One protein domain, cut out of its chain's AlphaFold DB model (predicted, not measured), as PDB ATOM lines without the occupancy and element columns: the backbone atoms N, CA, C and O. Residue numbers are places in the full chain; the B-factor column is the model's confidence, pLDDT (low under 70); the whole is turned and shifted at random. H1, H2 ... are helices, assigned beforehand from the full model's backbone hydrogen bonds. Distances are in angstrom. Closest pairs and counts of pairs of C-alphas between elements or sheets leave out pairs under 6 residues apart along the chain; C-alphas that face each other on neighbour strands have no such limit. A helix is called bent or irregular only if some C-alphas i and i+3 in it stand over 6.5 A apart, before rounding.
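What this domain is: This is residues 2 to 64 of the 94 residues of an uncharacterized protein of Nocardia sp. CS682 (UniProt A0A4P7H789). The model is a wide open arch with an empty middle: the longest helix, H3, makes one limb, and H2 and H1, which meet end to end at an angled corner, make the other. The link of residues 36 to 39 between H2 and H3 forms the bend where the two limbs join, and the helices do not gather into a core. The printed part has 63 residues with three named helices, in the order H1, H2, H3 along the chain, and no named strand; its class is all helix. The whole is extended, with a radius of gyration of the C-alphas of 17.9 A, and flat in outline, with spans of 41 by 40 by 20 A.

How they stand to each other: H3, residues 40 to 64, touches no helix. H2, residues 20 to 35, is apart from H3, although a tight link of 4 residues joins them. H1, residues 2 to 18, is also apart from H3. H1 and H2 are close but not clearly touching, with 2 pairs of C-alphas within 8 A; the closest are those of Val 16 and Val 22, 7.1 A apart. Their lines stand at a steep tilt of 66 degrees, and they run the same way. Their centres are 23.4 A apart. The link between H1 and H2 is tight, with 1 residue, Ser 19. In H1 and H3 every O i to N i+4 pair is within hydrogen-bond range; in H2 it is 10 of 12.

Where its parts are: H3 has 25 residues and measures 35.8 A from first to last C-alpha; it begins at C-alpha 40, at (-3.115, 58.961, -23.759), and ends at C-alpha 64, at (-1.608, 26.480, -38.828). H2 has 16 residues, Pro 20 to Arg 35, and measures 24.7 A. It is irregular: C-alphas 32 and 35 are 7.1 A apart, and its line is a rough one. H1 has 17 residues, Tyr 2 to Ala 18, and measures 24.3 A, beginning at C-alpha 2, at (-7.088, 33.266, 3.543).

The domain as a whole: The two C-alphas farthest apart are those of Arg 35 and Arg 64, at 45.7 A, and the first and last printed C-alphas, of Tyr 2 and Arg 64, are 43.3 A apart. Residues 2 to 64 stand free: no C-alpha has another, 8 or more residues along the chain from it, within 10 A. The printed part has no cut, and neither link is long. The mean pLDDT of the printed part is 70.3, and 33 residues are under 70: residues 2 to 14, residue 17, residues 29 to 44 and residues 62 to 64. The mean pLDDT is 78 for H3, 68 for H2 and 65 for H1.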
ATOM      1  N   TYR A   2      -7.420  32.335   4.650       52.94
ATOM      2  CA  TYR A   2      -7.088  33.266   3.543       52.94
ATOM      3  C   TYR A   2      -7.748  32.919   2.197       52.94
ATOM      4  O   TYR A   2      -8.150  33.820   1.471       52.94
ATOM      5  N   LEU A   3      -7.915  31.628   1.875       64.00
ATOM      6  CA  LEU A   3      -8.624  31.214   0.653       64.00
ATOM      7  C   LEU A   3     -10.092  31.651   0.651       64.00
ATOM      8  O   LEU A   3     -10.614  31.992  -0.402       64.00
ATOM      9  N   ASP A   4     -10.737  31.663   1.816       61.25
ATOM     10  CA  ASP A   4     -12.132  32.084   1.960       61.25
ATOM     11  C   ASP A   4     -12.286  33.591   1.709       61.25
ATOM     12  O   ASP A   4     -13.211  34.023   1.027       61.25
ATOM     13  N   LEU A   5     -11.297  34.378   2.151       65.81
ATOM     14  CA  LEU A   5     -11.216  35.811   1.882       65.81
ATOM     15  C   LEU A   5     -10.966  36.096   0.395       65.81
ATOM     16  O   LEU A   5     -11.619  36.965  -0.165       65.81
ATOM     17  N   LEU A   6     -10.071  35.339  -0.256       69.44
ATOM     18  CA  LEU A   6      -9.777  35.472  -1.690       69.44
ATOM     19  C   LEU A   6     -10.963  35.043  -2.564       69.44
ATOM     20  O   LEU A   6     -11.229  35.638  -3.603       69.44
ATOM     21  N   THR A   7     -11.676  34.006  -2.127       66.44
ATOM     22  CA  THR A   7     -12.874  33.498  -2.799       66.44
ATOM     23  C   THR A   7     -14.002  34.513  -2.671       66.44
ATOM     24  O   THR A   7     -14.561  34.914  -3.684       66.44
ATOM     25  N   ASN A   8     -14.264  35.033  -1.467       63.72
ATOM     26  CA  ASN A   8     -15.212  36.131  -1.287       63.72
ATOM     27  C   ASN A   8     -14.794  37.383  -2.065       63.72
ATOM     28  O   ASN A   8     -15.649  37.988  -2.691       63.72
ATOM     29  N   MET A   9     -13.507  37.741  -2.112       62.22
ATOM     30  CA  MET A   9     -13.023  38.847  -2.950       62.22
ATOM     31  C   MET A   9     -13.329  38.614  -4.429       62.22
ATOM     32  O   MET A   9     -13.902  39.485  -5.061       62.22
ATOM     33  N   SER A  10     -13.048  37.419  -4.957       62.44
ATOM     34  CA  SER A  10     -13.322  37.068  -6.358       62.44
ATOM     35  C   SER A  10     -14.821  37.128  -6.706       62.44
ATOM     36  O   SER A  10     -15.197  37.596  -7.785       62.44
ATOM     37  N   LEU A  11     -15.693  36.714  -5.776       60.50
ATOM     38  CA  LEU A  11     -17.152  36.821  -5.920       60.50
ATOM     39  C   LEU A  11     -17.679  38.260  -5.723       60.50
ATOM     40  O   LEU A  11     -18.627  38.683  -6.392       60.50
ATOM     41  N   VAL A  12     -17.072  39.034  -4.820       64.06
ATOM     42  CA  VAL A  12     -17.397  40.451  -4.598       64.06
ATOM     43  C   VAL A  12     -16.962  41.283  -5.801       64.06
ATOM     44  O   VAL A  12     -17.721  42.135  -6.247       64.06
ATOM     45  N   ASP A  13     -15.810  40.989  -6.401       64.12
ATOM     46  CA  ASP A  13     -15.340  41.662  -7.608       64.12
ATOM     47  C   ASP A  13     -16.370  41.512  -8.732       64.12
ATOM     48  O   ASP A  13     -16.847  42.506  -9.279       64.12
ATOM     49  N   THR A  14     -16.824  40.293  -9.033       68.00
ATOM     50  CA  THR A  14     -17.793  40.094 -10.128       68.00
ATOM     51  C   THR A  14     -19.130  40.796  -9.882       68.00
ATOM     52  O   THR A  14     -19.711  41.334 -10.823       68.00
ATOM     53  N   SER A  15     -19.606  40.846  -8.634       71.44
ATOM     54  CA  SER A  15     -20.859  41.537  -8.290       71.44
ATOM     55  C   SER A  15     -20.735  43.067  -8.292       71.44
ATOM     56  O   SER A  15     -21.667  43.750  -8.714       71.44
ATOM     57  N   VAL A  16     -19.575  43.621  -7.925       73.88
ATOM     58  CA  VAL A  16     -19.287  45.063  -8.023       73.88
ATOM     59  C   VAL A  16     -19.264  45.518  -9.484       73.88
ATOM     60  O   VAL A  16     -19.863  46.539  -9.819       73.88
ATOM     61  N   TRP A  17     -18.654  44.731 -10.375       65.94
ATOM     62  CA  TRP A  17     -18.663  44.997 -11.819       65.94
ATOM     63  C   TRP A  17     -20.009  44.687 -12.488       65.94
ATOM     64  O   TRP A  17     -20.257  45.178 -13.582       65.94
ATOM     65  N   ALA A  18     -20.894  43.904 -11.870       73.19
ATOM     66  CA  ALA A  18     -22.253  43.687 -12.372       73.19
ATOM     67  C   ALA A  18     -23.206  44.845 -12.030       73.19
ATOM     68  O   ALA A  18     -24.300  44.926 -12.590       73.19
ATOM     69  N   SER A  19     -22.805  45.743 -11.124       74.81
ATOM     70  CA  SER A  19     -23.653  46.846 -10.694       74.81
ATOM     71  C   SER A  19     -23.718  47.947 -11.767       74.81
ATOM     72  O   SER A  19     -22.676  48.482 -12.172       74.81
ATOM     73  N   PRO A  20     -24.920  48.325 -12.241       73.25
ATOM     74  CA  PRO A  20     -25.081  49.325 -13.295       73.25
ATOM     75  C   PRO A  20     -24.568  50.708 -12.871       73.25
ATOM     76  O   PRO A  20     -24.063  51.455 -13.707       73.25
ATOM     77  N   ASP A  21     -24.620  51.041 -11.580       77.69
ATOM     78  CA  ASP A  21     -24.094  52.299 -11.041       77.69
ATOM     79  C   ASP A  21     -22.573  52.425 -11.188       77.69
ATOM     80  O   ASP A  21     -22.065  53.519 -11.449       77.69
ATOM     81  N   VAL A  22     -21.837  51.313 -11.090       79.75
ATOM     82  CA  VAL A  22     -20.375  51.287 -11.266       79.75
ATOM     83  C   VAL A  22     -20.019  51.542 -12.728       79.75
ATOM     84  O   VAL A  22     -19.157  52.377 -13.015       79.75
ATOM     85  N   TRP A  23     -20.737  50.907 -13.658       78.12
ATOM     86  CA  TRP A  23     -20.589  51.168 -15.091       78.12
ATOM     87  C   TRP A  23     -20.955  52.602 -15.456       78.12
ATOM     88  O   TRP A  23     -20.185  53.257 -16.152       78.12
ATOM     89  N   ASN A  24     -22.082  53.116 -14.958       81.12
ATOM     90  CA  ASN A  24     -22.523  54.485 -15.223       81.12
ATOM     91  C   ASN A  24     -21.549  55.522 -14.658       81.12
ATOM     92  O   ASN A  24     -21.229  56.488 -15.344       81.12
ATOM     93  N   SER A  25     -21.013  55.303 -13.455       77.81
ATOM     94  CA  SER A  25     -20.015  56.193 -12.847       77.81
ATOM     95  C   SER A  25     -18.700  56.181 -13.627       77.81
ATOM     96  O   SER A  25     -18.117  57.233 -13.886       77.81
ATOM     97  N   ALA A  26     -18.244  55.002 -14.062       73.38
ATOM     98  CA  ALA A  26     -17.071  54.874 -14.922       73.38
ATOM     99  C   ALA A  26     -17.289  55.551 -16.288       73.38
ATOM    100  O   ALA A  26     -16.380  56.207 -16.803       73.38
ATOM    101  N   LEU A  27     -18.498  55.443 -16.849       75.50
ATOM    102  CA  LEU A  27     -18.879  56.082 -18.105       75.50
ATOM    103  C   LEU A  27     -18.972  57.608 -17.964       75.50
ATOM    104  O   LEU A  27     -18.493  58.321 -18.843       75.50
ATOM    105  N   ASP A  28     -19.516  58.117 -16.855       72.50
ATOM    106  CA  ASP A  28     -19.577  59.551 -16.543       72.50
ATOM    107  C   ASP A  28     -18.168  60.137 -16.373       72.50
ATOM    108  O   ASP A  28     -17.838  61.168 -16.964       72.50
ATOM    109  N   LEU A  29     -17.280  59.425 -15.671       66.06
ATOM    110  CA  LEU A  29     -15.866  59.784 -15.530       66.06
ATOM    111  C   LEU A  29     -15.134  59.771 -16.882       66.06
ATOM    112  O   LEU A  29     -14.342  60.676 -17.171       66.06
ATOM    113  N   ALA A  30     -15.425  58.789 -17.738       63.06
ATOM    114  CA  ALA A  30     -14.892  58.720 -19.096       63.06
ATOM    115  C   ALA A  30     -15.425  59.861 -19.984       63.06
ATOM    116  O   ALA A  30     -14.657  60.472 -20.732       63.06
ATOM    117  N   ALA A  31     -16.707  60.212 -19.857       59.56
ATOM    118  CA  ALA A  31     -17.346  61.298 -20.594       59.56
ATOM    119  C   ALA A  31     -16.841  62.682 -20.147       59.56
ATOM    120  O   ALA A  31     -16.562  63.548 -20.983       59.56
ATOM    121  N   LYS A  32     -16.617  62.889 -18.842       56.34
ATOM    122  CA  LYS A  32     -16.000  64.112 -18.294       56.34
ATOM    123  C   LYS A  32     -14.534  64.273 -18.688       56.34
ATOM    124  O   LYS A  32     -14.049  65.398 -18.818       56.34
ATOM    125  N   LYS A  33     -13.833  63.175 -18.975       54.00
ATOM    126  CA  LYS A  33     -12.453  63.178 -19.485       54.00
ATOM    127  C   LYS A  33     -12.356  63.536 -20.977       54.00
ATOM    128  O   LYS A  33     -11.299  63.394 -21.577       54.00
ATOM    129  N   LYS A  34     -13.408  64.072 -21.605       50.41
ATOM    130  CA  LYS A  34     -13.367  64.518 -23.009       50.41
ATOM    131  C   LYS A  34     -12.548  65.802 -23.245       50.41
ATOM    132  O   LYS A  34     -12.239  66.115 -24.389       50.41
ATOM    133  N   ARG A  35     -12.170  66.566 -22.207       54.22
ATOM    134  CA  ARG A  35     -11.542  67.898 -22.383       54.22
ATOM    135  C   ARG A  35     -10.041  68.016 -22.100       54.22
ATOM    136  O   ARG A  35      -9.505  69.110 -22.253       54.22
ATOM    137  N   ARG A  36      -9.324  66.948 -21.732       52.38
ATOM    138  CA  ARG A  36      -7.874  67.052 -21.466       52.38
ATOM    139  C   ARG A  36      -7.072  65.911 -22.096       52.38
ATOM    140  O   ARG A  36      -7.040  64.797 -21.588       52.38
ATOM    141  N   SER A  37      -6.359  66.282 -23.157       49.56
ATOM    142  CA  SER A  37      -5.214  65.599 -23.764       49.56
ATOM    143  C   SER A  37      -5.490  64.319 -24.566       49.56
ATOM    144  O   SER A  37      -5.604  63.210 -24.048       49.56
ATOM    145  N   SER A  38      -5.475  64.510 -25.885       51.94
ATOM    146  CA  SER A  38      -5.516  63.517 -26.964       51.94
ATOM    147  C   SER A  38      -4.306  62.558 -27.013       51.94
ATOM    148  O   SER A  38      -4.241  61.735 -27.916       51.94
ATOM    149  N   GLY A  39      -3.336  62.630 -26.093       52.53
ATOM    150  CA  GLY A  39      -2.116  61.805 -26.160       52.53
ATOM    151  C   GLY A  39      -2.258  60.393 -25.573       52.53
ATOM    152  O   GLY A  39      -1.706  59.435 -26.106       52.53
ATOM    153  N   GLY A  40      -3.032  60.234 -24.493       55.47
ATOM    154  CA  GLY A  40      -3.115  58.961 -23.759       55.47
ATOM    155  C   GLY A  40      -4.046  57.916 -24.383       55.47
ATOM    156  O   GLY A  40      -3.820  56.720 -24.227       55.47
ATOM    157  N   LEU A  41      -5.075  58.349 -25.118       58.09
ATOM    158  CA  LEU A  41      -6.010  57.437 -25.790       58.09
ATOM    159  C   LEU A  41      -5.400  56.783 -27.030       58.09
ATOM    160  O   LEU A  41      -5.769  55.664 -27.362       58.09
ATOM    161  N   ILE A  42      -4.439  57.440 -27.680       58.44
ATOM    162  CA  ILE A  42      -3.746  56.869 -28.837       58.44
ATOM    163  C   ILE A  42      -2.762  55.799 -28.355       58.44
ATOM    164  O   ILE A  42      -2.756  54.704 -28.899       58.44
ATOM    165  N   ILE A  43      -2.011  56.058 -27.275       63.97
ATOM    166  CA  ILE A  43      -1.112  55.057 -26.676       63.97
ATOM    167  C   ILE A  43      -1.896  53.869 -26.089       63.97
ATOM    168  O   ILE A  43      -1.521  52.721 -26.306       63.97
ATOM    169  N   GLY A  44      -3.012  54.126 -25.395       66.81
ATOM    170  CA  GLY A  44      -3.843  53.078 -24.797       66.81
ATOM    171  C   GLY A  44      -4.629  52.280 -25.839       66.81
ATOM    172  O   GLY A  44      -4.637  51.051 -25.801       66.81
ATOM    173  N   GLY A  45      -5.235  52.967 -26.810       74.31
ATOM    174  CA  GLY A  45      -5.984  52.346 -27.900       74.31
ATOM    175  C   GLY A  45      -5.092  51.538 -28.840       74.31
ATOM    176  O   GLY A  45      -5.429  50.403 -29.170       74.31
ATOM    177  N   LEU A  46      -3.922  52.073 -29.211       78.81
ATOM    178  CA  LEU A  46      -2.960  51.366 -30.058       78.81
ATOM    179  C   LEU A  46      -2.372  50.144 -29.342       78.81
ATOM    180  O   LEU A  46      -2.273  49.081 -29.949       78.81
ATOM    181  N   CYS A  47      -2.045  50.258 -28.051       82.81
ATOM    182  CA  CYS A  47      -1.585  49.121 -27.252       82.81
ATOM    183  C   CYS A  47      -2.644  48.006 -27.198       82.81
ATOM    184  O   CYS A  47      -2.328  46.839 -27.424       82.81
ATOM    185  N   CYS A  48      -3.917  48.361 -27.001       82.69
ATOM    186  CA  CYS A  48      -5.016  47.395 -26.979       82.69
ATOM    187  C   CYS A  48      -5.186  46.679 -28.334       82.69
ATOM    188  O   CYS A  48      -5.297  45.454 -28.385       82.69
ATOM    189  N   LEU A  49      -5.110  47.426 -29.440       84.38
ATOM    190  CA  LEU A  49      -5.152  46.873 -30.797       84.38
ATOM    191  C   LEU A  49      -3.997  45.892 -31.064       84.38
ATOM    192  O   LEU A  49      -4.222  44.821 -31.631       84.38
ATOM    193  N   LEU A  50      -2.778  46.222 -30.620       87.31
ATOM    194  CA  LEU A  50      -1.609  45.348 -30.759       87.31
ATOM    195  C   LEU A  50      -1.755  44.045 -29.966       87.31
ATOM    196  O   LEU A  50      -1.422  42.980 -30.487       87.31
ATOM    197  N   VAL A  51      -2.287  44.101 -28.741       89.75
ATOM    198  CA  VAL A  51      -2.523  42.901 -27.919       89.75
ATOM    199  C   VAL A  51      -3.537  41.971 -28.588       89.75
ATOM    200  O   VAL A  51      -3.285  40.771 -28.705       89.75
ATOM    201  N   ILE A  52      -4.650  42.511 -29.098       90.62
ATOM    202  CA  ILE A  52      -5.667  41.722 -29.812       90.62
ATOM    203  C   ILE A  52      -5.062  41.075 -31.066       90.62
ATOM    204  O   ILE A  52      -5.231  39.874 -31.288       90.62
ATOM    205  N   ALA A  53      -4.308  41.842 -31.858       90.50
ATOM    206  CA  ALA A  53      -3.635  41.329 -33.048       90.50
ATOM    207  C   ALA A  53      -2.643  40.202 -32.711       90.50
ATOM    208  O   ALA A  53      -2.617  39.184 -33.405       90.50
ATOM    209  N   ALA A  54      -1.878  40.335 -31.622       88.94
ATOM    210  CA  ALA A  54      -0.932  39.319 -31.169       88.94
ATOM    211  C   ALA A  54      -1.626  38.015 -30.737       88.94
ATOM    212  O   ALA A  54      -1.156  36.933 -31.090       88.94
ATOM    213  N   ILE A  55      -2.764  38.093 -30.036       90.69
ATOM    214  CA  ILE A  55      -3.550  36.910 -29.642       90.69
ATOM    215  C   ILE A  55      -4.089  36.192 -30.883       90.69
ATOM    216  O   ILE A  55      -3.922  34.977 -31.017       90.69
ATOM    217  N   ILE A  56      -4.692  36.934 -31.819       90.06
ATOM    218  CA  ILE A  56      -5.230  36.368 -33.064       90.06
ATOM    219  C   ILE A  56      -4.106  35.716 -33.872       90.06
ATOM    220  O   ILE A  56      -4.248  34.571 -34.305       90.06
ATOM    221  N   ALA A  57      -2.969  36.398 -34.032       87.56
ATOM    222  CA  ALA A  57      -1.805  35.861 -34.725       87.56
ATOM    223  C   ALA A  57      -1.240  34.616 -34.025       87.56
ATOM    224  O   ALA A  57      -0.921  33.638 -34.698       87.56
ATOM    225  N   GLY A  58      -1.172  34.606 -32.690       88.31
ATOM    226  CA  GLY A  58      -0.713  33.465 -31.898       88.31
ATOM    227  C   GLY A  58      -1.598  32.231 -32.074       88.31
ATOM    228  O   GLY A  58      -1.096  31.147 -32.377       88.31
ATOM    229  N   VAL A  59      -2.922  32.394 -31.970       85.88
ATOM    230  CA  VAL A  59      -3.892  31.308 -32.199       85.88
ATOM    231  C   VAL A  59      -3.850  30.841 -33.650       85.88
ATOM    232  O   VAL A  59      -3.853  29.639 -33.912       85.88
ATOM    233  N   TYR A  60      -3.773  31.765 -34.605       81.75
ATOM    234  CA  TYR A  60      -3.720  31.442 -36.026       81.75
ATOM    235  C   TYR A  60      -2.435  30.699 -36.410       81.75
ATOM    236  O   TYR A  60      -2.491  29.700 -37.130       81.75
ATOM    237  N   LEU A  61      -1.285  31.126 -35.886       76.44
ATOM    238  CA  LEU A  61      -0.005  30.454 -36.088       76.44
ATOM    239  C   LEU A  61       0.006  29.075 -35.415       76.44
ATOM    240  O   LEU A  61       0.443  28.108 -36.037       76.44
ATOM    241  N   MET A  62      -0.540  28.947 -34.198       67.50
ATOM    242  CA  MET A  62      -0.711  27.646 -33.538       67.50
ATOM    243  C   MET A  62      -1.643  26.714 -34.318       67.50
ATOM    244  O   MET A  62      -1.311  25.546 -34.490       67.50
ATOM    245  N   ARG A  63      -2.783  27.206 -34.819       64.12
ATOM    246  CA  ARG A  63      -3.729  26.410 -35.618       64.12
ATOM    247  C   ARG A  63      -3.135  25.990 -36.958       64.12
ATOM    248  O   ARG A  63      -3.377  24.873 -37.400       64.12
ATOM    249  N   ARG A  64      -2.316  26.837 -37.589       63.25
ATOM    250  CA  ARG A  64      -1.608  26.480 -38.828       63.25
ATOM    251  C   ARG A  64      -0.445  25.516 -38.599       63.25
ATOM    252  O   ARG A  64      -0.179  24.699 -39.475       63.25
TER     253      ARG A  64